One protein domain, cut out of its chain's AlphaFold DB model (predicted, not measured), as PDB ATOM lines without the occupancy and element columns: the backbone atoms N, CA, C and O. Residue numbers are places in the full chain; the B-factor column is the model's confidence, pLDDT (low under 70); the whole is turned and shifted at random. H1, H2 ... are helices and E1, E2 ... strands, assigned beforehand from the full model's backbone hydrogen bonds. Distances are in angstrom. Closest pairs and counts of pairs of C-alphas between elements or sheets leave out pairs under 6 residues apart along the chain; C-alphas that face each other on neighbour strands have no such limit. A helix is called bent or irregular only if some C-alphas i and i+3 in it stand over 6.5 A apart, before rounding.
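What this domain is: This is residues 809 to 1021 of the 1021 residues of an uncharacterized protein of Calothrix sp. NIES-2098 (UniProt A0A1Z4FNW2). Helix H5 runs through the middle of a mostly helical body, between a small sheet of three strands on one side and helix H7 on the other; H3 covers the sheet's far face, the hairpin of H1 and H2 packs on H5, and H8 and H9 pack on H7. H10 crosses H5 and H7, and residues 1006 to 1021 stick out as an arm. The printed part has 213 residues, with ten named helices and three named strands in the order H1 H2 E1 H3 H4 E2 E3 H5 H6 H7 H8 H9 H10; the mixed sheet runs E1 E3 E2. It is compact, with a radius of gyration of the C-alphas of 17.8 A, and spans 60 by 40 by 37 A.

Where its parts are: Look first at the sheet: E1 is residues 845 to 847, E3 888 to 891 and E2 880 to 883. Find C-alpha 897 at (102.304, -1.487, 54.839); from there H5 runs 26.1 A to residue 915. H7, residues 925 to 947, is 32.5 A long. H1, residues 814 to 827, begins at (98.705, 9.566, 57.026). H2 is 830 to 841, H3 850 to 856, H4 860 to 870, H6 919 to 922, H8 954 to 961 and H9 964 to 975. H10, residues 987 to 1019, runs 47.7 A to C-alpha 1019 at (76.101, 14.885, 81.720).

How they stand to each other: E1 and E3 are parallel, with N 846 and O 889 3.0 A apart; E3 and E2 form an antiparallel hairpin, with N 883 and O 888 at 2.8 A. H5 runs along E2 at 18 degrees on the local plane, at a height over the sheet of 8.2 A; H3 is on the opposite face. H2 and, only just, H4 graze the sheet. H7, the hub, touches H5, opposite ways, closest at the C-alphas of His 906 and Ala 932, 4.6 A. H7 also touches H8 at Gln 941 and Ile 960, C-alphas 5.4 A apart, and H9 at Phe 926 and Ile 971, 6.5 A. H6 is close to H7 but not clearly touching. H10 touches H2, closest at the C-alphas of Ala 831 and Met 1002, 5.8 A. Every O i to N i+4 pair is within hydrogen-bond range in H2, H3, H4, H5, H7, H9 and H10; H1 has 9 of 10, irregular H8 has 0 of 4 but 3 of 5 O i to N i+3 pairs, and H6 is too short for one.

The domain as a whole: The C-alphas of Gln 973 and Arg 1021, the two farthest apart, are 60.7 A apart. The printed part has no cut, and the link H9 to H10 is long. Confidence is under 70 in 32 residues, among them 809 to 815 and 1008 to 1021.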
ATOM      1  N   GLY A 809     107.107  15.566  57.294       36.50
ATOM      2  CA  GLY A 809     106.110  15.063  56.334       36.50
ATOM      3  C   GLY A 809     106.583  14.075  55.254       36.50
ATOM      4  O   GLY A 809     105.747  13.450  54.600       36.50
ATOM      5  N   ALA A 810     107.892  13.915  55.024       39.56
ATOM      6  CA  ALA A 810     108.392  13.238  53.817       39.56
ATOM      7  C   ALA A 810     108.393  11.693  53.868       39.56
ATOM      8  O   ALA A 810     108.381  11.056  52.815       39.56
ATOM      9  N   ALA A 811     108.411  11.081  55.060       47.25
ATOM     10  CA  ALA A 811     108.703   9.646  55.224       47.25
ATOM     11  C   ALA A 811     107.545   8.782  55.766       47.25
ATOM     12  O   ALA A 811     107.692   7.564  55.851       47.25
ATOM     13  N   PHE A 812     106.407   9.371  56.154       58.72
ATOM     14  CA  PHE A 812     105.292   8.622  56.753       58.72
ATOM     15  C   PHE A 812     103.948   9.327  56.500       58.72
ATOM     16  O   PHE A 812     103.512  10.169  57.281       58.72
ATOM     17  N   ARG A 813     103.284   9.015  55.378       56.53
ATOM     18  CA  ARG A 813     101.992   9.631  55.025       56.53
ATOM     19  C   ARG A 813     100.862   9.111  55.917       56.53
ATOM     20  O   ARG A 813     100.801   7.922  56.227       56.53
ATOM     21  N   ASP A 814      99.883   9.963  56.229       49.41
ATOM     22  CA  ASP A 814      98.705   9.566  57.026       49.41
ATOM     23  C   ASP A 814      97.871   8.457  56.363       49.41
ATOM     24  O   ASP A 814      97.262   7.623  57.036       49.41
ATOM     25  N   VAL A 815      97.933   8.379  55.030       45.78
ATOM     26  CA  VAL A 815      97.351   7.301  54.219       45.78
ATOM     27  C   VAL A 815      97.923   5.923  54.583       45.78
ATOM     28  O   VAL A 815      97.220   4.923  54.447       45.78
ATOM     29  N   ASP A 816      99.164   5.842  55.066       70.44
ATOM     30  CA  ASP A 816      99.792   4.575  55.447       70.44
ATOM     31  C   ASP A 816      99.566   4.249  56.929       70.44
ATOM     32  O   ASP A 816      99.347   3.084  57.256       70.44
ATOM     33  N   ARG A 817      99.448   5.260  57.807       81.00
ATOM     34  CA  ARG A 817      98.997   5.075  59.204       81.00
ATOM     35  C   ARG A 817      97.629   4.395  59.273       81.00
ATOM     36  O   ARG A 817      97.472   3.412  59.992       81.00
ATOM     37  N   ALA A 818      96.658   4.862  58.484       78.06
ATOM     38  CA  ALA A 818      95.324   4.260  58.438       78.06
ATOM     39  C   ALA A 818      95.358   2.791  57.970       78.06
ATOM     40  O   ALA A 818      94.725   1.930  58.579       78.06
ATOM     41  N   LYS A 819      96.144   2.474  56.930       87.62
ATOM     42  CA  LYS A 819      96.298   1.094  56.434       87.62
ATOM     43  C   LYS A 819      96.997   0.186  57.446       87.62
ATOM     44  O   LYS A 819      96.572  -0.951  57.613       87.62
ATOM     45  N   VAL A 820      98.028   0.676  58.137       89.25
ATOM     46  CA  VAL A 820      98.688  -0.057  59.231       89.25
ATOM     47  C   VAL A 820      97.678  -0.356  60.337       89.25
ATOM     48  O   VAL A 820      97.558  -1.510  60.733       89.25
ATOM     49  N   GLY A 821      96.878   0.631  60.754       86.88
ATOM     50  CA  GLY A 821      95.788   0.432  61.714       86.88
ATOM     51  C   GLY A 821      94.792  -0.654  61.286       86.88
ATOM     52  O   GLY A 821      94.424  -1.490  62.106       86.88
ATOM     53  N   LEU A 822      94.418  -0.711  60.003       85.81
ATOM     54  CA  LEU A 822      93.553  -1.769  59.457       85.81
ATOM     55  C   LEU A 822      94.222  -3.156  59.442       85.81
ATOM     56  O   LEU A 822      93.566  -4.153  59.738       85.81
ATOM     57  N   VAL A 823      95.520  -3.239  59.126       89.31
ATOM     58  CA  VAL A 823      96.290  -4.499  59.179       89.31
ATOM     59  C   VAL A 823      96.406  -5.002  60.621       89.31
ATOM     60  O   VAL A 823      96.227  -6.196  60.860       89.31
ATOM     61  N   LEU A 824      96.626  -4.108  61.591       92.50
ATOM     62  CA  LEU A 824      96.577  -4.451  63.013       92.50
ATOM     63  C   LEU A 824      95.180  -4.953  63.399       92.50
ATOM     64  O   LEU A 824      95.067  -6.075  63.882       92.50
ATOM     65  N   ALA A 825      94.123  -4.194  63.092       88.31
ATOM     66  CA  ALA A 825      92.741  -4.539  63.435       88.31
ATOM     67  C   ALA A 825      92.310  -5.917  62.909       88.31
ATOM     68  O   ALA A 825      91.553  -6.619  63.572       88.31
ATOM     69  N   ARG A 826      92.798  -6.310  61.727       90.44
ATOM     70  CA  ARG A 826      92.463  -7.593  61.100       90.44
ATOM     71  C   ARG A 826      93.255  -8.781  61.651       90.44
ATOM     72  O   ARG A 826      92.726  -9.889  61.683       90.44
ATOM     73  N   TYR A 827      94.520  -8.591  62.032       92.31
ATOM     74  CA  TYR A 827      95.441  -9.711  62.273       92.31
ATOM     75  C   TYR A 827      96.007  -9.796  63.698       92.31
ATOM     76  O   TYR A 827      96.524 -10.855  64.075       92.31
ATOM     77  N   THR A 828      95.889  -8.752  64.518       92.31
ATOM     78  CA  THR A 828      96.343  -8.737  65.921       92.31
ATOM     79  C   THR A 828      95.160  -8.712  66.893       92.31
ATOM     80  O   THR A 828      94.012  -8.881  66.493       92.31
ATOM     81  N   ASN A 829      95.439  -8.582  68.192       89.25
ATOM     82  CA  ASN A 829      94.414  -8.291  69.192       89.25
ATOM     83  C   ASN A 829      94.096  -6.782  69.185       89.25
ATOM     84  O   ASN A 829      94.992  -5.961  68.975       89.25
ATOM     85  N   GLU A 830      92.843  -6.422  69.473       84.44
ATOM     86  CA  GLU A 830      92.350  -5.042  69.563       84.44
ATOM     87  C   GLU A 830      93.268  -4.100  70.365       84.44
ATOM     88  O   GLU A 830      93.476  -2.959  69.947       84.44
ATOM     89  N   ALA A 831      93.921  -4.584  71.430       89.12
ATOM     90  CA  ALA A 831      94.868  -3.812  72.238       89.12
ATOM     91  C   ALA A 831      95.992  -3.153  71.421       89.12
ATOM     92  O   ALA A 831      96.369  -2.008  71.699       89.12
ATOM     93  N   TYR A 832      96.530  -3.853  70.414       93.62
ATOM     94  CA  TYR A 832      97.580  -3.331  69.530       93.62
ATOM     95  C   TYR A 832      97.038  -2.203  68.655       93.62
ATOM     96  O   TYR A 832      97.663  -1.149  68.565       93.62
ATOM     97  N   THR A 833      95.857  -2.388  68.068       91.69
ATOM     98  CA  THR A 833      95.180  -1.380  67.239       91.69
ATOM     99  C   THR A 833      94.822  -0.141  68.053       91.69
ATOM    100  O   THR A 833      95.191   0.971  67.678       91.69
ATOM    101  N   ALA A 834      94.172  -0.318  69.204       87.56
ATOM    102  CA  ALA A 834      93.789   0.772  70.094       87.56
ATOM    103  C   ALA A 834      95.014   1.554  70.597       87.56
ATOM    104  O   ALA A 834      95.002   2.784  70.626       87.56
ATOM    105  N   THR A 835      96.110   0.862  70.928       92.75
ATOM    106  CA  THR A 835      97.353   1.514  71.371       92.75
ATOM    107  C   THR A 835      98.099   2.194  70.225       92.75
ATOM    108  O   THR A 835      98.618   3.290  70.419       92.75
ATOM    109  N   PHE A 836      98.116   1.608  69.025       94.31
ATOM    110  CA  PHE A 836      98.657   2.261  67.832       94.31
ATOM    111  C   PHE A 836      97.926   3.574  67.534       94.31
ATOM    112  O   PHE A 836      98.571   4.600  67.315       94.31
ATOM    113  N   LEU A 837      96.590   3.558  67.572       89.06
ATOM    114  CA  LEU A 837      95.766   4.748  67.367       89.06
ATOM    115  C   LEU A 837      95.988   5.783  68.479       89.06
ATOM    116  O   LEU A 837      96.208   6.950  68.166       89.06
ATOM    117  N   GLU A 838      96.031   5.370  69.752       90.06
ATOM    118  CA  GLU A 838      96.321   6.268  70.879       90.06
ATOM    119  C   GLU A 838      97.705   6.932  70.751       90.06
ATOM    120  O   GLU A 838      97.820   8.153  70.878       90.06
ATOM    121  N   LEU A 839      98.767   6.167  70.472       91.19
ATOM    122  CA  LEU A 839     100.110   6.734  70.305       91.19
ATOM    123  C   LEU A 839     100.215   7.594  69.038       91.19
ATOM    124  O   LEU A 839     100.934   8.591  69.047       91.19
ATOM    125  N   THR A 840      99.475   7.268  67.974       89.44
ATOM    126  CA  THR A 840      99.406   8.101  66.762       89.44
ATOM    127  C   THR A 840      98.752   9.449  67.067       89.44
ATOM    128  O   THR A 840      99.324  10.485  66.737       89.44
ATOM    129  N   GLN A 841      97.617   9.454  67.774       84.38
ATOM    130  CA  GLN A 841      96.933  10.672  68.232       84.38
ATOM    131  C   GLN A 841      97.806  11.519  69.173       84.38
ATOM    132  O   GLN A 841      97.734  12.743  69.147       84.38
ATOM    133  N   GLN A 842      98.667  10.887  69.977       89.06
ATOM    134  CA  GLN A 842      99.626  11.578  70.850       89.06
ATOM    135  C   GLN A 842     100.881  12.099  70.123       89.06
ATOM    136  O   GLN A 842     101.777  12.617  70.789       89.06
ATOM    137  N   GLY A 843     101.002  11.931  68.799       91.38
ATOM    138  CA  GLY A 843     102.216  12.291  68.053       91.38
ATOM    139  C   GLY A 843     103.440  11.437  68.417       91.38
ATOM    140  O   GLY A 843     104.576  11.869  68.241       91.38
ATOM    141  N   LYS A 844     103.223  10.231  68.956       95.06
ATOM    142  CA  LYS A 844     104.261   9.311  69.458       95.06
ATOM    143  C   LYS A 844     104.584   8.156  68.516       95.06
ATOM    144  O   LYS A 844     105.429   7.337  68.858       95.06
ATOM    145  N   ILE A 845     103.951   8.093  67.346       93.00
ATOM    146  CA  ILE A 845     104.395   7.251  66.230       93.00
ATOM    147  C   ILE A 845     105.097   8.156  65.210       93.00
ATOM    148  O   ILE A 845     104.440   8.889  64.461       93.00
ATOM    149  N   LEU A 846     106.431   8.121  65.209       91.94
ATOM    150  CA  LEU A 846     107.287   9.005  64.415       91.94
ATOM    151  C   LEU A 846     108.127   8.220  63.392       91.94
ATOM    152  O   LEU A 846     108.446   7.051  63.625       91.94
ATOM    153  N   PRO A 847     108.525   8.839  62.266       90.81
ATOM    154  CA  PRO A 847     109.526   8.247  61.389       90.81
ATOM    155  C   PRO A 847     110.880   8.168  62.111       90.81
ATOM    156  O   PRO A 847     111.224   9.025  62.924       90.81
ATOM    157  N   MET A 848     111.673   7.140  61.816       92.00
ATOM    158  CA  MET A 848     113.016   6.962  62.370       92.00
ATOM    159  C   MET A 848     114.033   7.809  61.588       92.00
ATOM    160  O   MET A 848     114.837   7.284  60.820       92.00
ATOM    161  N   THR A 849     113.962   9.129  61.769       91.56
ATOM    162  CA  THR A 849     114.904  10.122  61.223       91.56
ATOM    163  C   THR A 849     115.661  10.835  62.345       91.56
ATOM    164  O   THR A 849     115.240  10.806  63.504       91.56
ATOM    165  N   GLU A 850     116.790  11.474  62.026       94.38
ATOM    166  CA  GLU A 850     117.576  12.219  63.019       94.38
ATOM    167  C   GLU A 850     116.761  13.370  63.632       94.38
ATOM    168  O   GLU A 850     116.749  13.551  64.851       94.38
ATOM    169  N   GLU A 851     116.005  14.081  62.799       92.75
ATOM    170  CA  GLU A 851     115.150  15.206  63.163       92.75
ATOM    171  C   GLU A 851     114.063  14.773  64.152       92.75
ATOM    172  O   GLU A 851     113.921  15.370  65.219       92.75
ATOM    173  N   ALA A 852     113.340  13.689  63.849       92.06
ATOM    174  CA  ALA A 852     112.269  13.177  64.699       92.06
ATOM    175  C   ALA A 852     112.793  12.652  66.048       92.06
ATOM    176  O   ALA A 852     112.165  12.876  67.087       92.06
ATOM    177  N   ILE A 853     113.960  11.993  66.059       94.25
ATOM    178  CA  ILE A 853     114.613  11.550  67.301       94.25
ATOM    179  C   ILE A 853     114.990  12.766  68.157       94.25
ATOM    180  O   ILE A 853     114.680  12.792  69.347       94.25
ATOM    181  N   ARG A 854     115.597  13.803  67.571       94.75
ATOM    182  CA  ARG A 854     115.962  15.038  68.289       94.75
ATOM    183  C   ARG A 854     114.747  15.830  68.777       94.75
ATOM    184  O   ARG A 854     114.777  16.361  69.883       94.75
ATOM    185  N   GLN A 855     113.665  15.869  68.001       90.69
ATOM    186  CA  GLN A 855     112.417  16.541  68.374       90.69
ATOM    187  C   GLN A 855     111.744  15.871  69.581       90.69
ATOM    188  O   GLN A 855     111.301  16.552  70.508       90.69
ATOM    189  N   ALA A 856     111.676  14.538  69.593       92.75
ATOM    190  CA  ALA A 856     111.092  13.791  70.703       92.75
ATOM    191  C   ALA A 856     111.980  13.823  71.960       92.75
ATOM    192  O   ALA A 856     111.479  13.961  73.080       92.75
ATOM    193  N   ILE A 857     113.300  13.700  71.793       95.25
ATOM    194  CA  ILE A 857     114.249  13.481  72.888       95.25
ATOM    195  C   ILE A 857     114.913  14.794  73.306       95.25
ATOM    196  O   ILE A 857     115.994  15.156  72.854       95.25
ATOM    197  N   LYS A 858     114.285  15.471  74.276       91.44
ATOM    198  CA  LYS A 858     114.740  16.756  74.852       91.44
ATOM    199  C   LYS A 858     116.174  16.753  75.410       91.44
ATOM    200  O   LYS A 858     116.730  17.822  75.652       91.44
ATOM    201  N   ASN A 859     116.754  15.582  75.678       94.94
ATOM    202  CA  ASN A 859     118.147  15.446  76.088       94.94
ATOM    203  C   ASN A 859     119.027  15.212  74.852       94.94
ATOM    204  O   ASN A 859     119.114  14.098  74.344       94.94
ATOM    205  N   GLU A 860     119.721  16.258  74.413       94.94
ATOM    206  CA  GLU A 860     120.573  16.264  73.215       94.94
ATOM    207  C   GLU A 860     121.675  15.181  73.216       94.94
ATOM    208  O   GLU A 860     122.009  14.624  72.168       94.94
ATOM    209  N   ALA A 861     122.205  14.807  74.388       95.38
ATOM    210  CA  ALA A 861     123.186  13.724  74.496       95.38
ATOM    211  C   ALA A 861     122.536  12.340  74.300       95.38
ATOM    212  O   ALA A 861     123.111  11.468  73.645       95.38
ATOM    213  N   GLN A 862     121.315  12.144  74.815       94.75
ATOM    214  CA  GLN A 862     120.519  10.938  74.558       94.75
ATOM    215  C   GLN A 862     120.098  10.874  73.083       94.75
ATOM    216  O   GLN A 862     120.292   9.838  72.454       94.75
ATOM    217  N   ALA A 863     119.612  11.978  72.506       95.56
ATOM    218  CA  ALA A 863     119.245  12.065  71.094       95.56
ATOM    219  C   ALA A 863     120.433  11.707  70.186       95.56
ATOM    220  O   ALA A 863     120.329  10.794  69.371       95.56
ATOM    221  N   THR A 864     121.599  12.322  70.407       94.56
ATOM    222  CA  THR A 864     122.843  12.009  69.679       94.56
ATOM    223  C   THR A 864     123.243  10.535  69.821       94.56
ATOM    224  O   THR A 864     123.671   9.911  68.849       94.56
ATOM    225  N   THR A 865     123.057   9.939  71.003       95.12
ATOM    226  CA  THR A 865     123.323   8.507  71.233       95.12
ATOM    227  C   THR A 865     122.364   7.614  70.440       95.12
ATOM    228  O   THR A 865     122.797   6.635  69.835       95.12
ATOM    229  N   LEU A 866     121.071   7.950  70.401       93.38
ATOM    230  CA  LEU A 866     120.045   7.204  69.665       93.38
ATOM    231  C   LEU A 866     120.233   7.318  68.146       93.38
ATOM    232  O   LEU A 866     120.188   6.302  67.454       93.38
ATOM    233  N   VAL A 867     120.538   8.514  67.634       94.00
ATOM    234  CA  VAL A 867     120.899   8.742  66.224       94.00
ATOM    235  C   VAL A 867     122.149   7.936  65.857       94.00
ATOM    236  O   VAL A 867     122.144   7.179  64.884       94.00
ATOM    237  N   GLY A 868     123.196   8.004  66.685       93.19
ATOM    238  CA  GLY A 868     124.407   7.197  66.527       93.19
ATOM    239  C   GLY A 868     124.136   5.686  66.503       93.19
ATOM    240  O   GLY A 868     124.752   4.961  65.721       93.19
ATOM    241  N   LYS A 869     123.197   5.212  67.332       91.50
ATOM    242  CA  LYS A 869     122.844   3.793  67.471       91.50
ATOM    243  C   LYS A 869     121.959   3.264  66.338       91.50
ATOM    244  O   LYS A 869     122.204   2.146  65.895       91.50
ATOM    245  N   TYR A 870     120.946   4.015  65.903       90.25
ATOM    246  CA  TYR A 870     119.886   3.508  65.018       90.25
ATOM    247  C   TYR A 870     119.908   4.083  63.595       90.25
ATOM    248  O   TYR A 870     119.492   3.390  62.669       90.25
ATOM    249  N   ILE A 871     120.426   5.301  63.398       88.62
ATOM    250  CA  ILE A 871     120.570   5.919  62.068       88.62
ATOM    251  C   ILE A 871     121.962   5.615  61.497       88.62
ATOM    252  O   ILE A 871     122.095   5.053  60.410       88.62
ATOM    253  N   ASN A 872     123.012   5.924  62.266       89.50
ATOM    254  CA  ASN A 872     124.391   5.927  61.763       89.50
ATOM    255  C   ASN A 872     125.103   4.565  61.834       89.50
ATOM    256  O   ASN A 872     126.192   4.416  61.278       89.50
ATOM    257  N   ASN A 873     124.520   3.557  62.494       83.12
ATOM    258  CA  ASN A 873     125.112   2.223  62.597       83.12
ATOM    259  C   ASN A 873     124.450   1.236  61.613       83.12
ATOM    260  O   ASN A 873     123.392   0.678  61.921       83.12
ATOM    261  N   PRO A 874     125.073   0.932  60.455       73.88
ATOM    262  CA  PRO A 874     124.478   0.048  59.454       73.88
ATOM    263  C   PRO A 874     124.277  -1.394  59.947       73.88
ATOM    264  O   PRO A 874     123.439  -2.103  59.396       73.88
ATOM    265  N   ASN A 875     124.990  -1.819  60.998       72.06
ATOM    266  CA  ASN A 875     124.840  -3.151  61.596       72.06
ATOM    267  C   ASN A 875     123.629  -3.254  62.540       72.06
ATOM    268  O   ASN A 875     123.243  -4.360  62.914       72.06
ATOM    269  N   LEU A 876     123.040  -2.120  62.936       65.12
ATOM    270  CA  LEU A 876     121.879  -2.041  63.827       65.12
ATOM    271  C   LEU A 876     120.621  -1.520  63.128       65.12
ATOM    272  O   LEU A 876     119.661  -1.184  63.818       65.12
ATOM    273  N   LYS A 877     120.579  -1.514  61.783       68.88
ATOM    274  CA  LYS A 877     119.348  -1.227  61.032       68.88
ATOM    275  C   LYS A 877     118.214  -2.098  61.575       68.88
ATOM    276  O   LYS A 877     118.236  -3.332  61.491       68.88
ATOM    277  N   ALA A 878     117.282  -1.444  62.246       71.19
ATOM    278  CA  ALA A 878     116.077  -2.018  62.809       71.19
ATOM    279  C   ALA A 878     114.895  -1.541  61.962       71.19
ATOM    280  O   ALA A 878     114.992  -0.502  61.306       71.19
ATOM    281  N   GLY A 879     113.797  -2.297  61.971       86.00
ATOM    282  CA  GLY A 879     112.543  -1.812  61.390       86.00
ATOM    283  C   GLY A 879     112.023  -0.587  62.144       86.00
ATOM    284  O   GLY A 879     111.411   0.286  61.544       86.00
ATOM    285  N   GLY A 880     112.323  -0.485  63.440       91.94
ATOM    286  CA  GLY A 880     111.996   0.637  64.306       91.94
ATOM    287  C   GLY A 880     112.747   0.547  65.635       91.94
ATOM    288  O   GLY A 880     113.683  -0.241  65.766       91.94
ATOM    289  N   PHE A 881     112.357   1.380  66.598       94.44
ATOM    290  CA  PHE A 881     112.637   1.159  68.018       94.44
ATOM    291  C   PHE A 881     111.630   1.905  68.905       94.44
ATOM    292  O   PHE A 881     111.195   3.017  68.589       94.44
ATOM    293  N   TYR A 882     111.311   1.333  70.060       94.81
ATOM    294  CA  TYR A 882     110.599   1.999  71.146       94.81
ATOM    295  C   TYR A 882     111.567   2.727  72.098       94.81
ATOM    296  O   TYR A 882     112.555   2.156  72.557       94.81
ATOM    297  N   GLU A 883     111.271   3.987  72.431       95.62
ATOM    298  CA  GLU A 883     112.015   4.801  73.402       95.62
ATOM    299  C   GLU A 883     111.197   4.966  74.701       95.62
ATOM    300  O   GLU A 883     110.230   5.742  74.744       95.62
ATOM    301  N   PRO A 884     111.552   4.241  75.785       90.62
ATOM    302  CA  PRO A 884     110.750   4.187  77.006       90.62
ATOM    303  C   PRO A 884     110.578   5.522  77.738       90.62
ATOM    304  O   PRO A 884     109.583   5.687  78.445       90.62
ATOM    305  N   SER A 885     111.529   6.455  77.611       89.94
ATOM    306  CA  SER A 885     111.518   7.731  78.346       89.94
ATOM    307  C   SER A 885     110.435   8.697  77.857       89.94
ATOM    308  O   SER A 885     109.840   9.409  78.667       89.94
ATOM    309  N   THR A 886     110.119   8.683  76.561       92.88
ATOM    310  CA  THR A 886     109.045   9.496  75.956       92.88
ATOM    311  C   THR A 886     107.805   8.686  75.583       92.88
ATOM    312  O   THR A 886     106.748   9.262  75.308       92.88
ATOM    313  N   ARG A 887     107.914   7.350  75.621       94.88
ATOM    314  CA  ARG A 887     106.936   6.389  75.087       94.88
ATOM    315  C   ARG A 887     106.707   6.570  73.579       94.88
ATOM    316  O   ARG A 887     105.590   6.384  73.103       94.88
ATOM    317  N   THR A 888     107.754   6.960  72.853       95.31
ATOM    318  CA  THR A 888     107.725   7.163  71.397       95.31
ATOM    319  C   THR A 888     108.140   5.881  70.686       95.31
ATOM    320  O   THR A 888     109.127   5.258  71.069       95.31
ATOM    321  N   VAL A 889     107.410   5.500  69.642       94.69
ATOM    322  CA  VAL A 889     107.807   4.465  68.683       94.69
ATOM    323  C   VAL A 889     108.346   5.163  67.440       94.69
ATOM    324  O   VAL A 889     107.637   5.954  66.813       94.69
ATOM    325  N   PHE A 890     109.586   4.858  67.081       93.94
ATOM    326  CA  PHE A 890     110.205   5.287  65.833       93.94
ATOM    327  C   PHE A 890     110.144   4.151  64.822       93.94
ATOM    328  O   PHE A 890     110.456   3.014  65.164       93.94
ATOM    329  N   ILE A 891     109.761   4.446  63.582       91.44
ATOM    330  CA  ILE A 891     109.614   3.443  62.522       91.44
ATOM    331  C   ILE A 891     110.468   3.841  61.320       91.44
ATOM    332  O   ILE A 891     110.307   4.928  60.762       91.44
ATOM    333  N   ALA A 892     111.387   2.971  60.914       85.94
ATOM    334  CA  ALA A 892     112.095   3.099  59.652       85.94
ATOM    335  C   ALA A 892     111.104   2.952  58.491       85.94
ATOM    336  O   ALA A 892     110.201   2.118  58.535       85.94
ATOM    337  N   GLY A 893     111.288   3.742  57.434       68.38
ATOM    338  CA  GLY A 893     110.470   3.645  56.227       68.38
ATOM    339  C   GLY A 893     110.721   2.345  55.459       68.38
ATOM    340  O   GLY A 893     111.472   2.342  54.486       68.38
ATOM    341  N   ASP A 894     110.090   1.246  55.877       64.25
ATOM    342  CA  ASP A 894     109.839   0.108  54.992       64.25
ATOM    343  C   ASP A 894     108.847   0.552  53.904       64.25
ATOM    344  O   ASP A 894     107.872   1.257  54.160       64.25
ATOM    345  N   THR A 895     109.106   0.133  52.671       63.00
ATOM    346  CA  THR A 895     108.290   0.447  51.492       63.00
ATOM    347  C   THR A 895     106.899  -0.200  51.486       63.00
ATOM    348  O   THR A 895     106.095   0.118  50.611       63.00
ATOM    349  N   SER A 896     106.594  -1.113  52.419       85.62
ATOM    350  CA  SER A 896     105.316  -1.835  52.463       85.62
ATOM    351  C   SER A 896     104.556  -1.686  53.787       85.62
ATOM    352  O   SER A 896     105.118  -1.782  54.878       85.62
ATOM    353  N   VAL A 897     103.227  -1.553  53.687       88.56
ATOM    354  CA  VAL A 897     102.304  -1.487  54.839       88.56
ATOM    355  C   VAL A 897     102.469  -2.692  55.770       88.56
ATOM    356  O   VAL A 897     102.426  -2.535  56.987       88.56
ATOM    357  N   ASN A 898     102.691  -3.889  55.217       88.50
ATOM    358  CA  ASN A 898     102.847  -5.119  55.996       88.50
ATOM    359  C   ASN A 898     104.153  -5.131  56.809       88.50
ATOM    360  O   ASN A 898     104.149  -5.580  57.954       88.50
ATOM    361  N   GLY A 899     105.252  -4.608  56.253       87.31
ATOM    362  CA  GLY A 899     106.520  -4.458  56.975       87.31
ATOM    363  C   GLY A 899     106.443  -3.428  58.095       87.31
ATOM    364  O   GLY A 899     106.846  -3.701  59.229       87.31
ATOM    365  N   VAL A 900     105.822  -2.280  57.805       90.00
ATOM    366  CA  VAL A 900     105.525  -1.248  58.806       90.00
ATOM    367  C   VAL A 900     104.634  -1.809  59.919       90.00
ATOM    368  O   VAL A 900     104.961  -1.645  61.090       90.00
ATOM    369  N   ALA A 901     103.561  -2.535  59.593       92.69
ATOM    370  CA  ALA A 901     102.692  -3.164  60.590       92.69
ATOM    371  C   ALA A 901     103.431  -4.224  61.427       92.69
ATOM    372  O   ALA A 901     103.272  -4.250  62.646       92.69
ATOM    373  N   GLY A 902     104.288  -5.046  60.810       94.00
ATOM    374  CA  GLY A 902     105.139  -6.009  61.519       94.00
ATOM    375  C   GLY A 902     106.088  -5.339  62.512       94.00
ATOM    376  O   GLY A 902     106.202  -5.788  63.651       94.00
ATOM    377  N   THR A 903     106.715  -4.235  62.110       93.69
ATOM    378  CA  THR A 903     107.523  -3.403  63.012       93.69
ATOM    379  C   THR A 903     106.669  -2.815  64.135       93.69
ATOM    380  O   THR A 903     107.032  -2.927  65.298       93.69
ATOM    381  N   VAL A 904     105.508  -2.235  63.826       94.06
ATOM    382  CA  VAL A 904     104.628  -1.641  64.842       94.06
ATOM    383  C   VAL A 904     104.205  -2.668  65.894       94.06
ATOM    384  O   VAL A 904     104.232  -2.350  67.077       94.06
ATOM    385  N   VAL A 905     103.881  -3.907  65.513       96.00
ATOM    386  CA  VAL A 905     103.590  -4.981  66.483       96.00
ATOM    387  C   VAL A 905     104.793  -5.280  67.381       96.00
ATOM    388  O   VAL A 905     104.622  -5.443  68.591       96.00
ATOM    389  N   HIS A 906     105.999  -5.325  66.816       96.19
ATOM    390  CA  HIS A 906     107.236  -5.534  67.568       96.19
ATOM    391  C   HIS A 906     107.437  -4.419  68.614       96.19
ATOM    392  O   HIS A 906     107.455  -4.688  69.816       96.19
ATOM    393  N   GLU A 907     107.434  -3.152  68.190       95.62
ATOM    394  CA  GLU A 907     107.667  -2.007  69.084       95.62
ATOM    395  C   GLU A 907     106.540  -1.784  70.107       95.62
ATOM    396  O   GLU A 907     106.792  -1.403  71.253       95.62
ATOM    397  N   LEU A 908     105.284  -2.063  69.743       95.19
ATOM    398  CA  LEU A 908     104.169  -2.024  70.693       95.19
ATOM    399  C   LEU A 908     104.243  -3.152  71.726       95.19
ATOM    400  O   LEU A 908     103.770  -2.967  72.845       95.19
ATOM    401  N   THR A 909     104.886  -4.280  71.413       95.31
ATOM    402  CA  THR A 909     105.145  -5.324  72.415       95.31
ATOM    403  C   THR A 909     106.132  -4.817  73.475       95.31
ATOM    404  O   THR A 909     105.882  -5.000  74.665       95.31
ATOM    405  N   HIS A 910     107.165  -4.058  73.088       94.12
ATOM    406  CA  HIS A 910     108.040  -3.358  74.042       94.12
ATOM    407  C   HIS A 910     107.318  -2.264  74.839       94.12
ATOM    408  O   HIS A 910     107.574  -2.089  76.035       94.12
ATOM    409  N   HIS A 911     106.368  -1.557  74.222       93.25
ATOM    410  CA  HIS A 911     105.492  -0.644  74.952       93.25
ATOM    411  C   HIS A 911     104.669  -1.385  76.021       93.25
ATOM    412  O   HIS A 911     104.644  -0.948  77.172       93.25
ATOM    413  N   PHE A 912     104.065  -2.531  75.682       92.19
ATOM    414  CA  PHE A 912     103.284  -3.359  76.609       92.19
ATOM    415  C   PHE A 912     104.117  -3.928  77.758       92.19
ATOM    416  O   PHE A 912     103.730  -3.746  78.915       92.19
ATOM    417  N   GLN A 913     105.297  -4.485  77.475       89.75
ATOM    418  CA  GLN A 913     106.275  -4.908  78.492       89.75
ATOM    419  C   GLN A 913     106.591  -3.781  79.485       89.75
ATOM    420  O   GLN A 913     106.745  -4.019  80.683       89.75
ATOM    421  N   ARG A 914     106.656  -2.532  79.003       88.88
ATOM    422  CA  ARG A 914     106.992  -1.377  79.837       88.88
ATOM    423  C   ARG A 914     105.828  -0.833  80.667       88.88
ATOM    424  O   ARG A 914     106.090  -0.348  81.762       88.88
ATOM    425  N   ILE A 915     104.589  -0.854  80.166       85.38
ATOM    426  CA  ILE A 915     103.428  -0.279  80.881       85.38
ATOM    427  C   ILE A 915     102.712  -1.265  81.812       85.38
ATOM    428  O   ILE A 915     101.943  -0.823  82.657       85.38
ATOM    429  N   THR A 916     102.927  -2.571  81.644       81.44
ATOM    430  CA  THR A 916     102.259  -3.622  82.441       81.44
ATOM    431  C   THR A 916     103.093  -4.124  83.617       81.44
ATOM    432  O   THR A 916     102.617  -4.943  84.392       81.44
ATOM    433  N   GLU A 917     104.346  -3.674  83.731       72.44
ATOM    434  CA  GLU A 917     105.313  -4.119  84.745       72.44
ATOM    435  C   GLU A 917     105.551  -5.644  84.800       72.44
ATOM    436  O   GLU A 917     106.234  -6.123  85.706       72.44
ATOM    437  N   ALA A 918     105.171  -6.397  83.755       65.06
ATOM    438  CA  ALA A 918     105.497  -7.819  83.536       65.06
ATOM    439  C   ALA A 918     107.018  -8.102  83.366       65.06
ATOM    440  O   ALA A 918     107.449  -9.158  82.897       65.06
ATOM    441  N   SER A 919     107.861  -7.144  83.758       51.12
ATOM    442  CA  SER A 919     109.295  -7.080  83.495       51.12
ATOM    443  C   SER A 919     110.166  -7.910  84.433       51.12
ATOM    444  O   SER A 919     111.371  -7.979  84.219       51.12
ATOM    445  N   ILE A 920     109.595  -8.600  85.428       52.44
ATOM    446  CA  ILE A 920     110.374  -9.480  86.320       52.44
ATOM    447  C   ILE A 920     111.151 -10.531  85.503       52.44
ATOM    448  O   ILE A 920     112.310 -10.798  85.809       52.44
ATOM    449  N   ILE A 921     110.567 -11.030  84.402       53.59
ATOM    450  CA  ILE A 921     111.254 -11.885  83.416       53.59
ATOM    451  C   ILE A 921     111.724 -11.072  82.190       53.59
ATOM    452  O   ILE A 921     112.823 -11.300  81.680       53.59
ATOM    453  N   SER A 922     110.954 -10.073  81.730       52.84
ATOM    454  CA  SER A 922     111.293  -9.302  80.515       52.84
ATOM    455  C   SER A 922     112.403  -8.245  80.690       52.84
ATOM    456  O   SER A 922     112.746  -7.565  79.725       52.84
ATOM    457  N   ASN A 923     112.986  -8.082  81.884       55.38
ATOM    458  CA  ASN A 923     114.179  -7.246  82.093       55.38
ATOM    459  C   ASN A 923     115.443  -7.853  81.455       55.38
ATOM    460  O   ASN A 923     116.430  -7.144  81.252       55.38
ATOM    461  N   GLN A 924     115.427  -9.143  81.105       80.62
ATOM    462  CA  GLN A 924     116.430  -9.711  80.211       80.62
ATOM    463  C   GLN A 924     116.085  -9.341  78.759       80.62
ATOM    464  O   GLN A 924     115.046  -9.750  78.238       80.62
ATOM    465  N   ILE A 925     116.995  -8.619  78.086       88.94
ATOM    466  CA  ILE A 925     116.859  -8.183  76.678       88.94
ATOM    467  C   ILE A 925     116.440  -9.349  75.770       88.94
ATOM    468  O   ILE A 925     115.603  -9.170  74.892       88.94
ATOM    469  N   PHE A 926     116.970 -10.552  76.018       92.88
ATOM    470  CA  PHE A 926     116.628 -11.744  75.250       92.88
ATOM    471  C   PHE A 926     115.114 -12.017  75.222       92.88
ATOM    472  O   PHE A 926     114.532 -12.113  74.144       92.88
ATOM    473  N   TYR A 927     114.462 -12.106  76.387       91.56
ATOM    474  CA  TYR A 927     113.034 -12.429  76.467       91.56
ATOM    475  C   TYR A 927     112.145 -11.288  75.971       91.56
ATOM    476  O   TYR A 927     111.113 -11.553  75.355       91.56
ATOM    477  N   ALA A 928     112.567 -10.033  76.160       91.56
ATOM    478  CA  ALA A 928     111.858  -8.878  75.617       91.56
ATOM    479  C   ALA A 928     111.761  -8.935  74.079       91.56
ATOM    480  O   ALA A 928     110.667  -8.828  73.520       91.56
ATOM    481  N   GLU A 929     112.894  -9.158  73.408       94.00
ATOM    482  CA  GLU A 929     112.998  -9.281  71.946       94.00
ATOM    483  C   GLU A 929     112.331 -10.567  71.431       94.00
ATOM    484  O   GLU A 929     111.700 -10.565  70.374       94.00
ATOM    485  N   TYR A 930     112.418 -11.667  72.189       95.31
ATOM    486  CA  TYR A 930     111.788 -12.945  71.843       95.31
ATOM    487  C   TYR A 930     110.266 -12.821  71.792       95.31
ATOM    488  O   TYR A 930     109.648 -13.180  70.791       95.31
ATOM    489  N   GLN A 931     109.659 -12.216  72.815       94.25
ATOM    490  CA  GLN A 931     108.225 -11.930  72.839       94.25
ATOM    491  C   GLN A 931     107.797 -10.999  71.687       94.25
ATOM    492  O   GLN A 931     106.791 -11.255  71.022       94.25
ATOM    493  N   ALA A 932     108.574  -9.947  71.408       95.00
ATOM    494  CA  ALA A 932     108.293  -9.016  70.315       95.00
ATOM    495  C   ALA A 932     108.383  -9.694  68.931       95.00
ATOM    496  O   ALA A 932     107.520  -9.479  68.072       95.00
ATOM    497  N   HIS A 933     109.362 -10.582  68.720       96.31
ATOM    498  CA  HIS A 933     109.458 -11.396  67.506       96.31
ATOM    499  C   HIS A 933     108.354 -12.456  67.390       96.31
ATOM    500  O   HIS A 933     107.852 -12.647  66.285       96.31
ATOM    501  N   LEU A 934     107.907 -13.091  68.482       95.75
ATOM    502  CA  LEU A 934     106.759 -14.013  68.447       95.75
ATOM    503  C   LEU A 934     105.475 -13.310  67.975       95.75
ATOM    504  O   LEU A 934     104.722 -13.858  67.169       95.75
ATOM    505  N   MET A 935     105.234 -12.071  68.413       96.19
ATOM    506  CA  MET A 935     104.058 -11.309  67.975       96.19
ATOM    507  C   MET A 935     104.174 -10.803  66.541       96.19
ATOM    508  O   MET A 935     103.209 -10.887  65.775       96.19
ATOM    509  N   GLN A 936     105.364 -10.357  66.141       95.81
ATOM    510  CA  GLN A 936     105.662 -10.035  64.749       95.81
ATOM    511  C   GLN A 936     105.480 -11.264  63.836       95.81
ATOM    512  O   GLN A 936     104.898 -11.139  62.759       95.81
ATOM    513  N   GLN A 937     105.902 -12.456  64.278       96.69
ATOM    514  CA  GLN A 937     105.698 -13.725  63.573       96.69
ATOM    515  C   GLN A 937     104.207 -14.034  63.412       96.69
ATOM    516  O   GLN A 937     103.764 -14.278  62.291       96.69
ATOM    517  N   LYS A 938     103.420 -13.960  64.495       95.56
ATOM    518  CA  LYS A 938     101.967 -14.203  64.457       95.56
ATOM    519  C   LYS A 938     101.235 -13.277  63.480       95.56
ATOM    520  O   LYS A 938     100.320 -13.733  62.795       95.56
ATOM    521  N   LEU A 939     101.627 -12.001  63.385       95.44
ATOM    522  CA  LEU A 939     101.101 -11.090  62.360       95.44
ATOM    523  C   LEU A 939     101.493 -11.569  60.954       95.44
ATOM    524  O   LEU A 939     100.632 -11.763  60.097       95.44
ATOM    525  N   ILE A 940     102.793 -11.757  60.723       94.81
ATOM    526  CA  ILE A 940     103.361 -12.076  59.409       94.81
ATOM    527  C   ILE A 940     102.806 -13.390  58.853       94.81
ATOM    528  O   ILE A 940     102.457 -13.440  57.678       94.81
ATOM    529  N   GLN A 941     102.661 -14.426  59.682       96.50
ATOM    530  CA  GLN A 941     102.090 -15.713  59.283       96.50
ATOM    531  C   GLN A 941     100.632 -15.583  58.822       96.50
ATOM    532  O   GLN A 941     100.269 -16.172  57.807       96.50
ATOM    533  N   LYS A 942      99.807 -14.771  59.500       95.44
ATOM    534  CA  LYS A 942      98.421 -14.509  59.071       95.44
ATOM    535  C   LYS A 942      98.361 -13.717  57.763       95.44
ATOM    536  O   LYS A 942      97.611 -14.079  56.865       95.44
ATOM    537  N   VAL A 943      99.177 -12.669  57.631       92.94
ATOM    538  CA  VAL A 943      99.259 -11.873  56.393       92.94
ATOM    539  C   VAL A 943      99.726 -12.742  55.217       92.94
ATOM    540  O   VAL A 943      99.169 -12.638  54.128       92.94
ATOM    541  N   ALA A 944     100.702 -13.625  55.439       94.94
ATOM    542  CA  ALA A 944     101.198 -14.562  54.435       94.94
ATOM    543  C   ALA A 944     100.173 -15.652  54.068       94.94
ATOM    544  O   ALA A 944     100.095 -16.043  52.906       94.94
ATOM    545  N   ALA A 945      99.362 -16.116  55.024       94.69
ATOM    546  CA  ALA A 945      98.278 -17.063  54.763       94.69
ATOM    547  C   ALA A 945      97.157 -16.452  53.898       94.69
ATOM    548  O   ALA A 945      96.655 -17.121  52.998       94.69
ATOM    549  N   ASP A 946      96.807 -15.184  54.133       92.00
ATOM    550  CA  ASP A 946      95.744 -14.486  53.396       92.00
ATOM    551  C   ASP A 946      96.194 -13.966  52.012       92.00
ATOM    552  O   ASP A 946      95.359 -13.828  51.115       92.00
ATOM    553  N   TYR A 947      97.486 -13.651  51.827       90.94
ATOM    554  CA  TYR A 947      97.983 -12.903  50.656       90.94
ATOM    555  C   TYR A 947      99.287 -13.421  50.016       90.94
ATOM    556  O   TYR A 947      99.784 -12.790  49.083       90.94
ATOM    557  N   GLY A 948      99.860 -14.528  50.492       93.50
ATOM    558  CA  GLY A 948     101.125 -15.077  49.992       93.50
ATOM    559  C   GLY A 948     102.384 -14.493  50.655       93.50
ATOM    560  O   GLY A 948     102.375 -13.444  51.301       93.50
ATOM    561  N   ASN A 949     103.514 -15.187  50.500       95.38
ATOM    562  CA  ASN A 949     104.795 -14.798  51.113       95.38
ATOM    563  C   ASN A 949     105.418 -13.557  50.445       95.38
ATOM    564  O   ASN A 949     106.262 -12.873  51.029       95.38
ATOM    565  N   GLU A 950     105.026 -13.269  49.207       92.62
ATOM    566  CA  GLU A 950     105.513 -12.167  48.387       92.62
ATOM    567  C   GLU A 950     105.163 -10.791  48.969       92.62
ATOM    568  O   GLU A 950     105.993  -9.885  48.880       92.62
ATOM    569  N   VAL A 951     104.009 -10.646  49.638       89.38
ATOM    570  CA  VAL A 951     103.581  -9.374  50.256       89.38
ATOM    571  C   VAL A 951     104.252  -9.081  51.603       89.38
ATOM    572  O   VAL A 951     104.024  -8.018  52.186       89.38
ATOM    573  N   ILE A 952     105.055 -10.016  52.118       90.44
ATOM    574  CA  ILE A 952     105.911  -9.821  53.290       90.44
ATOM    575  C   ILE A 952     107.262  -9.265  52.808       90.44
ATOM    576  O   ILE A 952     107.830  -9.831  51.864       90.44
ATOM    577  N   PRO A 953     107.815  -8.203  53.433       88.31
ATOM    578  CA  PRO A 953     109.144  -7.701  53.095       88.31
ATOM    579  C   PRO A 953     110.198  -8.798  53.211       88.31
ATOM    580  O   PRO A 953     110.185  -9.587  54.156       88.31
ATOM    581  N   GLU A 954     111.162  -8.817  52.292       89.38
ATOM    582  CA  GLU A 954     112.218  -9.836  52.255       89.38
ATOM    583  C   GLU A 954     112.969  -9.960  53.593       89.38
ATOM    584  O   GLU A 954     113.168 -11.067  54.093       89.38
ATOM    585  N   ALA A 955     113.266  -8.826  54.238       87.25
ATOM    586  CA  ALA A 955     113.914  -8.756  55.550       87.25
ATOM    587  C   ALA A 955     113.108  -9.400  56.700       87.25
ATOM    588  O   ALA A 955     113.674  -9.688  57.756       87.25
ATOM    589  N   SER A 956     111.810  -9.647  56.503       92.44
ATOM    590  CA  SER A 956     110.902 -10.256  57.481       92.44
ATOM    591  C   SER A 956     110.398 -11.645  57.065       92.44
ATOM    592  O   SER A 956     109.836 -12.349  57.899       92.44
ATOM    593  N   ARG A 957     110.633 -12.091  55.819       94.00
ATOM    594  CA  ARG A 957     110.197 -13.418  55.331       94.00
ATOM    595  C   ARG A 957     110.794 -14.587  56.109       94.00
ATOM    596  O   ARG A 957     110.135 -15.613  56.232       94.00
ATOM    597  N   TRP A 958     111.999 -14.436  56.668       95.62
ATOM    598  CA  TRP A 958     112.601 -15.469  57.522       95.62
ATOM    599  C   TRP A 958     111.701 -15.817  58.717       95.62
ATOM    600  O   TRP A 958     111.606 -16.978  59.092       95.62
ATOM    601  N   LEU A 959     110.959 -14.835  59.242       96.19
ATOM    602  CA  LEU A 959     110.076 -14.994  60.393       96.19
ATOM    603  C   LEU A 959     108.838 -15.865  60.106       96.19
ATOM    604  O   LEU A 959     108.229 -16.355  61.049       96.19
ATOM    605  N   ILE A 960     108.462 -16.078  58.835       95.94
ATOM    606  CA  ILE A 960     107.269 -16.863  58.453       95.94
ATOM    607  C   ILE A 960     107.392 -18.310  58.950       95.94
ATOM    608  O   ILE A 960     106.453 -18.836  59.545       95.94
ATOM    609  N   ASN A 961     108.559 -18.921  58.734       95.75
ATOM    610  CA  ASN A 961     108.830 -20.325  59.057       95.75
ATOM    611  C   ASN A 961     109.814 -20.504  60.222       95.75
ATOM    612  O   ASN A 961     110.111 -21.646  60.555       95.75
ATOM    613  N   ALA A 962     110.322 -19.410  60.805       96.56
ATOM    614  CA  ALA A 962     111.328 -19.472  61.861       96.56
ATOM    615  C   ALA A 962     110.827 -20.268  63.070       96.56
ATOM    616  O   ALA A 962     109.792 -19.919  63.650       96.56
ATOM    617  N   ASP A 963     111.573 -21.291  63.473       96.69
ATOM    618  CA  ASP A 963     111.327 -21.949  64.752       96.69
ATOM    619  C   ASP A 963     111.863 -21.122  65.938       96.69
ATOM    620  O   ASP A 963     112.541 -20.097  65.791       96.69
ATOM    621  N   ASP A 964     111.526 -21.560  67.148       95.19
ATOM    622  CA  ASP A 964     111.913 -20.898  68.395       95.19
ATOM    623  C   ASP A 964     113.442 -20.785  68.554       95.19
ATOM    624  O   ASP A 964     113.945 -19.787  69.081       95.19
ATOM    625  N   ALA A 965     114.199 -21.772  68.064       94.12
ATOM    626  CA  ALA A 965     115.657 -21.784  68.111       94.12
ATOM    627  C   ALA A 965     116.271 -20.847  67.056       94.12
ATOM    628  O   ALA A 965     117.277 -20.197  67.338       94.12
ATOM    629  N   GLU A 966     115.660 -20.708  65.878       97.06
ATOM    630  CA  GLU A 966     116.062 -19.737  64.855       97.06
ATOM    631  C   GLU A 966     115.815 -18.290  65.309       97.06
ATOM    632  O   GLU A 966     116.699 -17.438  65.159       97.06
ATOM    633  N   ILE A 967     114.664 -18.010  65.936       96.38
ATOM    634  CA  ILE A 967     114.381 -16.703  66.556       96.38
ATOM    635  C   ILE A 967     115.397 -16.429  67.678       96.38
ATOM    636  O   ILE A 967     116.033 -15.369  67.695       96.38
ATOM    637  N   ALA A 968     115.624 -17.397  68.574       94.38
ATOM    638  CA  ALA A 968     116.604 -17.286  69.654       94.38
ATOM    639  C   ALA A 968     118.032 -17.040  69.144       94.38
ATOM    640  O   ALA A 968     118.739 -16.163  69.651       94.38
ATOM    641  N   ALA A 969     118.461 -17.766  68.110       94.12
ATOM    642  CA  ALA A 969     119.767 -17.590  67.487       94.12
ATOM    643  C   ALA A 969     119.906 -16.188  66.873       94.12
ATOM    644  O   ALA A 969     120.956 -15.556  67.022       94.12
ATOM    645  N   LYS A 970     118.843 -15.658  66.250       94.31
ATOM    646  CA  LYS A 970     118.835 -14.300  65.685       94.31
ATOM    647  C   LYS A 970     119.003 -13.221  66.754       94.31
ATOM    648  O   LYS A 970     119.820 -12.316  66.580       94.31
ATOM    649  N   ILE A 971     118.278 -13.339  67.865       93.56
ATOM    650  CA  ILE A 971     118.371 -12.423  69.014       93.56
ATOM    651  C   ILE A 971     119.770 -12.503  69.630       93.56
ATOM    652  O   ILE A 971     120.417 -11.474  69.829       93.56
ATOM    653  N   THR A 972     120.288 -13.719  69.827       92.75
ATOM    654  CA  THR A 972     121.639 -13.960  70.355       92.75
ATOM    655  C   THR A 972     122.710 -13.334  69.462       92.75
ATOM    656  O   THR A 972     123.604 -12.644  69.953       92.75
ATOM    657  N   GLN A 973     122.595 -13.487  68.141       92.19
ATOM    658  CA  GLN A 973     123.503 -12.877  67.170       92.19
ATOM    659  C   GLN A 973     123.434 -11.338  67.192       92.19
ATOM    660  O   GLN A 973     124.475 -10.680  67.144       92.19
ATOM    661  N   ARG A 974     122.225 -10.763  67.255       88.62
ATOM    662  CA  ARG A 974     121.990  -9.312  67.162       88.62
ATOM    663  C   ARG A 974     122.362  -8.569  68.446       88.62
ATOM    664  O   ARG A 974     123.019  -7.533  68.376       88.62
ATOM    665  N   TYR A 975     121.978  -9.107  69.601       87.81
ATOM    666  CA  TYR A 975     122.080  -8.434  70.901       87.81
ATOM    667  C   TYR A 975     123.165  -8.998  71.823       87.81
ATOM    668  O   TYR A 975     123.455  -8.389  72.849       87.81
ATOM    669  N   ARG A 976     123.806 -10.119  71.454       92.50
ATOM    670  CA  ARG A 976     124.847 -10.802  72.249       92.50
ATOM    671  C   ARG A 976     124.368 -11.241  73.642       92.50
ATOM    672  O   ARG A 976     125.144 -11.243  74.594       92.50
ATOM    673  N   VAL A 977     123.096 -11.622  73.736       90.00
ATOM    674  CA  VAL A 977     122.450 -12.187  74.930       90.00
ATOM    675  C   VAL A 977     121.847 -13.542  74.580       90.00
ATOM    676  O   VAL A 977     121.218 -13.671  73.536       90.00
ATOM    677  N   SER A 978     122.046 -14.542  75.430       90.94
ATOM    678  CA  SER A 978     121.485 -15.890  75.258       90.94
ATOM    679  C   SER A 978     120.204 -16.049  76.090       90.94
ATOM    680  O   SER A 978     120.039 -15.293  77.051       90.94
ATOM    681  N   PRO A 979     119.327 -17.027  75.786       91.25
ATOM    682  CA  PRO A 979     118.274 -17.423  76.717       91.25
ATOM    683  C   PRO A 979     118.879 -17.900  78.039       91.25
ATOM    684  O   PRO A 979     119.946 -18.522  78.059       91.25
ATOM    685  N   ASP A 980     118.169 -17.638  79.129       86.19
ATOM    686  CA  ASP A 980     118.501 -18.169  80.444       86.19
ATOM    687  C   ASP A 980     118.269 -19.694  80.443       86.19
ATOM    688  O   ASP A 980     117.173 -20.135  80.075       86.19
ATOM    689  N   PRO A 981     119.264 -20.528  80.803       84.00
ATOM    690  CA  PRO A 981     119.114 -21.979  80.765       84.00
ATOM    691  C   PRO A 981     118.066 -22.516  81.752       84.00
ATOM    692  O   PRO A 981     117.585 -23.626  81.538       84.00
ATOM    693  N   GLU A 982     117.697 -21.764  82.796       82.19
ATOM    694  CA  GLU A 982     116.665 -22.179  83.760       82.19
ATOM    695  C   GLU A 982     115.240 -21.892  83.254       82.19
ATOM    696  O   GLU A 982     114.310 -22.630  83.572       82.19
ATOM    697  N   ILE A 983     115.066 -20.852  82.429       82.94
ATOM    698  CA  ILE A 983     113.766 -20.438  81.864       82.94
ATOM    699  C   ILE A 983     113.526 -21.094  80.490       82.94
ATOM    700  O   ILE A 983     112.399 -21.455  80.144       82.94
ATOM    701  N   GLY A 984     114.585 -21.266  79.693       86.75
ATOM    702  CA  GLY A 984     114.534 -21.886  78.371       86.75
ATOM    703  C   GLY A 984     113.733 -21.089  77.332       86.75
ATOM    704  O   GLY A 984     113.483 -19.893  77.485       86.75
ATOM    705  N   LEU A 985     113.342 -21.762  76.245       88.62
ATOM    706  CA  LEU A 985     112.537 -21.209  75.142       88.62
ATOM    707  C   LEU A 985     111.076 -21.684  75.214       88.62
ATOM    708  O   LEU A 985     110.503 -22.097  74.211       88.62
ATOM    709  N   ASN A 986     110.464 -21.684  76.404       88.38
ATOM    710  CA  ASN A 986     109.084 -22.150  76.574       88.38
ATOM    711  C   ASN A 986     108.082 -21.201  75.887       88.38
ATOM    712  O   ASN A 986     107.556 -20.271  76.500       88.38
ATOM    713  N   ARG A 987     107.815 -21.437  74.598       88.69
ATOM    714  CA  ARG A 987     106.952 -20.598  73.761       88.69
ATOM    715  C   ARG A 987     105.560 -20.398  74.349       88.69
ATOM    716  O   ARG A 987     105.087 -19.271  74.348       88.69
ATOM    717  N   LEU A 988     104.933 -21.447  74.886       85.88
ATOM    718  CA  LEU A 988     103.592 -21.345  75.474       85.88
ATOM    719  C   LEU A 988     103.571 -20.362  76.649       85.88
ATOM    720  O   LEU A 988     102.723 -19.480  76.684       85.88
ATOM    721  N   GLN A 989     104.560 -20.440  77.543       87.56
ATOM    722  CA  GLN A 989     104.710 -19.502  78.660       87.56
ATOM    723  C   GLN A 989     104.988 -18.067  78.185       87.56
ATOM    724  O   GLN A 989     104.456 -17.114  78.747       87.56
ATOM    725  N   GLN A 990     105.797 -17.882  77.136       88.19
ATOM    726  CA  GLN A 990     106.062 -16.546  76.586       88.19
ATOM    727  C   GLN A 990     104.826 -15.955  75.887       88.19
ATOM    728  O   GLN A 990     104.550 -14.767  76.034       88.19
ATOM    729  N   GLU A 991     104.051 -16.774  75.172       88.69
ATOM    730  CA  GLU A 991     102.777 -16.371  74.568       88.69
ATOM    731  C   GLU A 991     101.695 -16.079  75.621       88.69
ATOM    732  O   GLU A 991     100.932 -15.130  75.443       88.69
ATOM    733  N   GLU A 992     101.671 -16.814  76.735       87.38
ATOM    734  CA  GLU A 992     100.803 -16.539  77.885       87.38
ATOM    735  C   GLU A 992     101.142 -15.190  78.537       87.38
ATOM    736  O   GLU A 992     100.247 -14.370  78.734       87.38
ATOM    737  N   ILE A 993     102.429 -14.904  78.785       85.62
ATOM    738  CA  ILE A 993     102.877 -13.596  79.297       85.62
ATOM    739  C   ILE A 993     102.433 -12.470  78.352       85.62
ATOM    740  O   ILE A 993     101.938 -11.439  78.808       85.62
ATOM    741  N   ILE A 994     102.548 -12.655  77.031       88.19
ATOM    742  CA  ILE A 994     102.060 -11.659  76.067       88.19
ATOM    743  C   ILE A 994     100.542 -11.474  76.162       88.19
ATOM    744  O   ILE A 994     100.078 -10.332  76.149       88.19
ATOM    745  N   GLN A 995      99.768 -12.554  76.287       87.88
ATOM    746  CA  GLN A 995      98.317 -12.451  76.431       87.88
ATOM    747  C   GLN A 995      97.937 -11.718  77.727       87.88
ATOM    748  O   GLN A 995      97.132 -10.794  77.679       87.88
ATOM    749  N   GLN A 996      98.601 -12.012  78.849       86.62
ATOM    750  CA  GLN A 996      98.415 -11.284  80.110       86.62
ATOM    751  C   GLN A 996      98.720  -9.779  79.962       86.62
ATOM    752  O   GLN A 996      97.970  -8.944  80.472       86.62
ATOM    753  N   MET A 997      99.777  -9.405  79.227       89.50
ATOM    754  CA  MET A 997     100.085  -7.995  78.936       89.50
ATOM    755  C   MET A 997      98.989  -7.311  78.103       89.50
ATOM    756  O   MET A 997      98.603  -6.173  78.386       89.50
ATOM    757  N   VAL A 998      98.474  -8.009  77.090       86.31
ATOM    758  CA  VAL A 998      97.371  -7.556  76.231       86.31
ATOM    759  C   VAL A 998      96.077  -7.382  77.035       86.31
ATOM    760  O   VAL A 998      95.435  -6.335  76.936       86.31
ATOM    761  N   ASP A 999      95.735  -8.339  77.894       84.88
ATOM    762  CA  ASP A 999      94.515  -8.317  78.707       84.88
ATOM    763  C   ASP A 999      94.563  -7.218  79.777       84.88
ATOM    764  O   ASP A 999      93.575  -6.514  79.998       84.88
ATOM    765  N   MET A1000      95.721  -7.004  80.414       82.12
ATOM    766  CA  MET A1000      95.930  -5.866  81.318       82.12
ATOM    767  C   MET A1000      95.749  -4.527  80.595       82.12
ATOM    768  O   MET A1000      95.147  -3.600  81.146       82.12
ATOM    769  N   ARG A1001      96.221  -4.421  79.345       87.12
ATOM    770  CA  ARG A1001      96.028  -3.224  78.525       87.12
ATOM    771  C   ARG A1001      94.557  -3.014  78.155       87.12
ATOM    772  O   ARG A1001      94.085  -1.887  78.313       87.12
ATOM    773  N   MET A1002      93.835  -4.057  77.737       84.50
ATOM    774  CA  MET A1002      92.394  -3.969  77.454       84.50
ATOM    775  C   MET A1002      91.603  -3.558  78.695       84.50
ATOM    776  O   MET A1002      90.911  -2.550  78.647       84.50
ATOM    777  N   LYS A1003      91.835  -4.187  79.855       85.56
ATOM    778  CA  LYS A1003      91.215  -3.777  81.133       85.56
ATOM    779  C   LYS A1003      91.468  -2.298  81.468       85.56
ATOM    780  O   LYS A1003      90.610  -1.644  82.062       85.56
ATOM    781  N   GLY A1004      92.624  -1.746  81.092       79.69
ATOM    782  CA  GLY A1004      92.920  -0.313  81.211       79.69
ATOM    783  C   GLY A1004      92.133   0.575  80.233       79.69
ATOM    784  O   GLY A1004      91.698   1.663  80.614       79.69
ATOM    785  N   ILE A1005      91.926   0.115  78.996       74.81
ATOM    786  CA  ILE A1005      91.105   0.788  77.976       74.81
ATOM    787  C   ILE A1005      89.624   0.744  78.377       74.81
ATOM    788  O   ILE A1005      88.985   1.794  78.419       74.81
ATOM    789  N   ASP A1006      89.110  -0.419  78.774       77.94
ATOM    790  CA  ASP A1006      87.720  -0.621  79.193       77.94
ATOM    791  C   ASP A1006      87.376   0.235  80.411       77.94
ATOM    792  O   ASP A1006      86.346   0.902  80.430       77.94
ATOM    793  N   ARG A1007      88.262   0.306  81.416       75.81
ATOM    794  CA  ARG A1007      88.084   1.211  82.567       75.81
ATOM    795  C   ARG A1007      88.004   2.676  82.139       75.81
ATOM    796  O   ARG A1007      87.201   3.421  82.696       75.81
ATOM    797  N   LYS A1008      88.799   3.095  81.147       69.56
ATOM    798  CA  LYS A1008      88.750   4.455  80.590       69.56
ATOM    799  C   LYS A1008      87.445   4.692  79.822       69.56
ATOM    800  O   LYS A1008      86.829   5.733  80.018       69.56
ATOM    801  N   GLN A1009      86.989   3.736  79.011       67.12
ATOM    802  CA  GLN A1009      85.707   3.825  78.305       67.12
ATOM    803  C   GLN A1009      84.518   3.839  79.275       67.12
ATOM    804  O   GLN A1009      83.681   4.725  79.179       67.12
ATOM    805  N   GLN A1010      84.484   2.954  80.274       65.31
ATOM    806  CA  GLN A1010      83.465   2.943  81.331       65.31
ATOM    807  C   GLN A1010      83.461   4.234  82.159       65.31
ATOM    808  O   GLN A1010      82.403   4.660  82.613       65.31
ATOM    809  N   LEU A1011      84.622   4.864  82.376       54.34
ATOM    810  CA  LEU A1011      84.699   6.175  83.021       54.34
ATOM    811  C   LEU A1011      84.116   7.272  82.121       54.34
ATOM    812  O   LEU A1011      83.320   8.072  82.602       54.34
ATOM    813  N   MET A1012      84.454   7.283  80.828       50.66
ATOM    814  CA  MET A1012      83.884   8.223  79.852       50.66
ATOM    815  C   MET A1012      82.371   8.038  79.688       50.66
ATOM    816  O   MET A1012      81.647   9.024  79.629       50.66
ATOM    817  N   GLU A1013      81.885   6.800  79.691       59.62
ATOM    818  CA  GLU A1013      80.462   6.464  79.620       59.62
ATOM    819  C   GLU A1013      79.725   6.857  80.909       59.62
ATOM    820  O   GLU A1013      78.658   7.456  80.861       59.62
ATOM    821  N   LYS A1014      80.326   6.646  82.088       59.12
ATOM    822  CA  LYS A1014      79.776   7.164  83.354       59.12
ATOM    823  C   LYS A1014      79.771   8.689  83.417       59.12
ATOM    824  O   LYS A1014      78.869   9.248  84.034       59.12
ATOM    825  N   LEU A1015      80.750   9.360  82.805       43.69
ATOM    826  CA  LEU A1015      80.764  10.817  82.660       43.69
ATOM    827  C   LEU A1015      79.664  11.277  81.695       43.69
ATOM    828  O   LEU A1015      78.896  12.157  82.062       43.69
ATOM    829  N   ARG A1016      79.510  10.628  80.533       59.22
ATOM    830  CA  ARG A1016      78.410  10.847  79.577       59.22
ATOM    831  C   ARG A1016      77.047  10.716  80.266       59.22
ATOM    832  O   ARG A1016      76.314  11.694  80.339       59.22
ATOM    833  N   GLN A1017      76.776   9.579  80.903       54.75
ATOM    834  CA  GLN A1017      75.543   9.316  81.656       54.75
ATOM    835  C   GLN A1017      75.343  10.235  82.876       54.75
ATOM    836  O   GLN A1017      74.303  10.156  83.525       54.75
ATOM    837  N   LYS A1018      76.340  11.031  83.274       49.25
ATOM    838  CA  LYS A1018      76.263  12.043  84.347       49.25
ATOM    839  C   LYS A1018      76.152  13.472  83.782       49.25
ATOM    840  O   LYS A1018      75.876  14.389  84.537       49.25
ATOM    841  N   VAL A1019      76.379  13.654  82.481       47.25
ATOM    842  CA  VAL A1019      76.101  14.885  81.720       47.25
ATOM    843  C   VAL A1019      74.706  14.820  81.080       47.25
ATOM    844  O   VAL A1019      74.062  15.847  80.914       47.25
ATOM    845  N   GLU A1020      74.222  13.617  80.754       47.66
ATOM    846  CA  GLU A1020      72.854  13.345  80.273       47.66
ATOM    847  C   GLU A1020      71.792  13.316  81.397       47.66
ATOM    848  O   GLU A1020      70.599  13.284  81.098       47.66
ATOM    849  N   ARG A1021      72.208  13.303  82.674       54.22
ATOM    850  CA  ARG A1021      71.346  13.313  83.874       54.22
ATOM    851  C   ARG A1021      71.459  14.627  84.635       54.22
ATOM    852  O   ARG A1021      70.397  15.088  85.105       54.22
TER     853      ARG A1021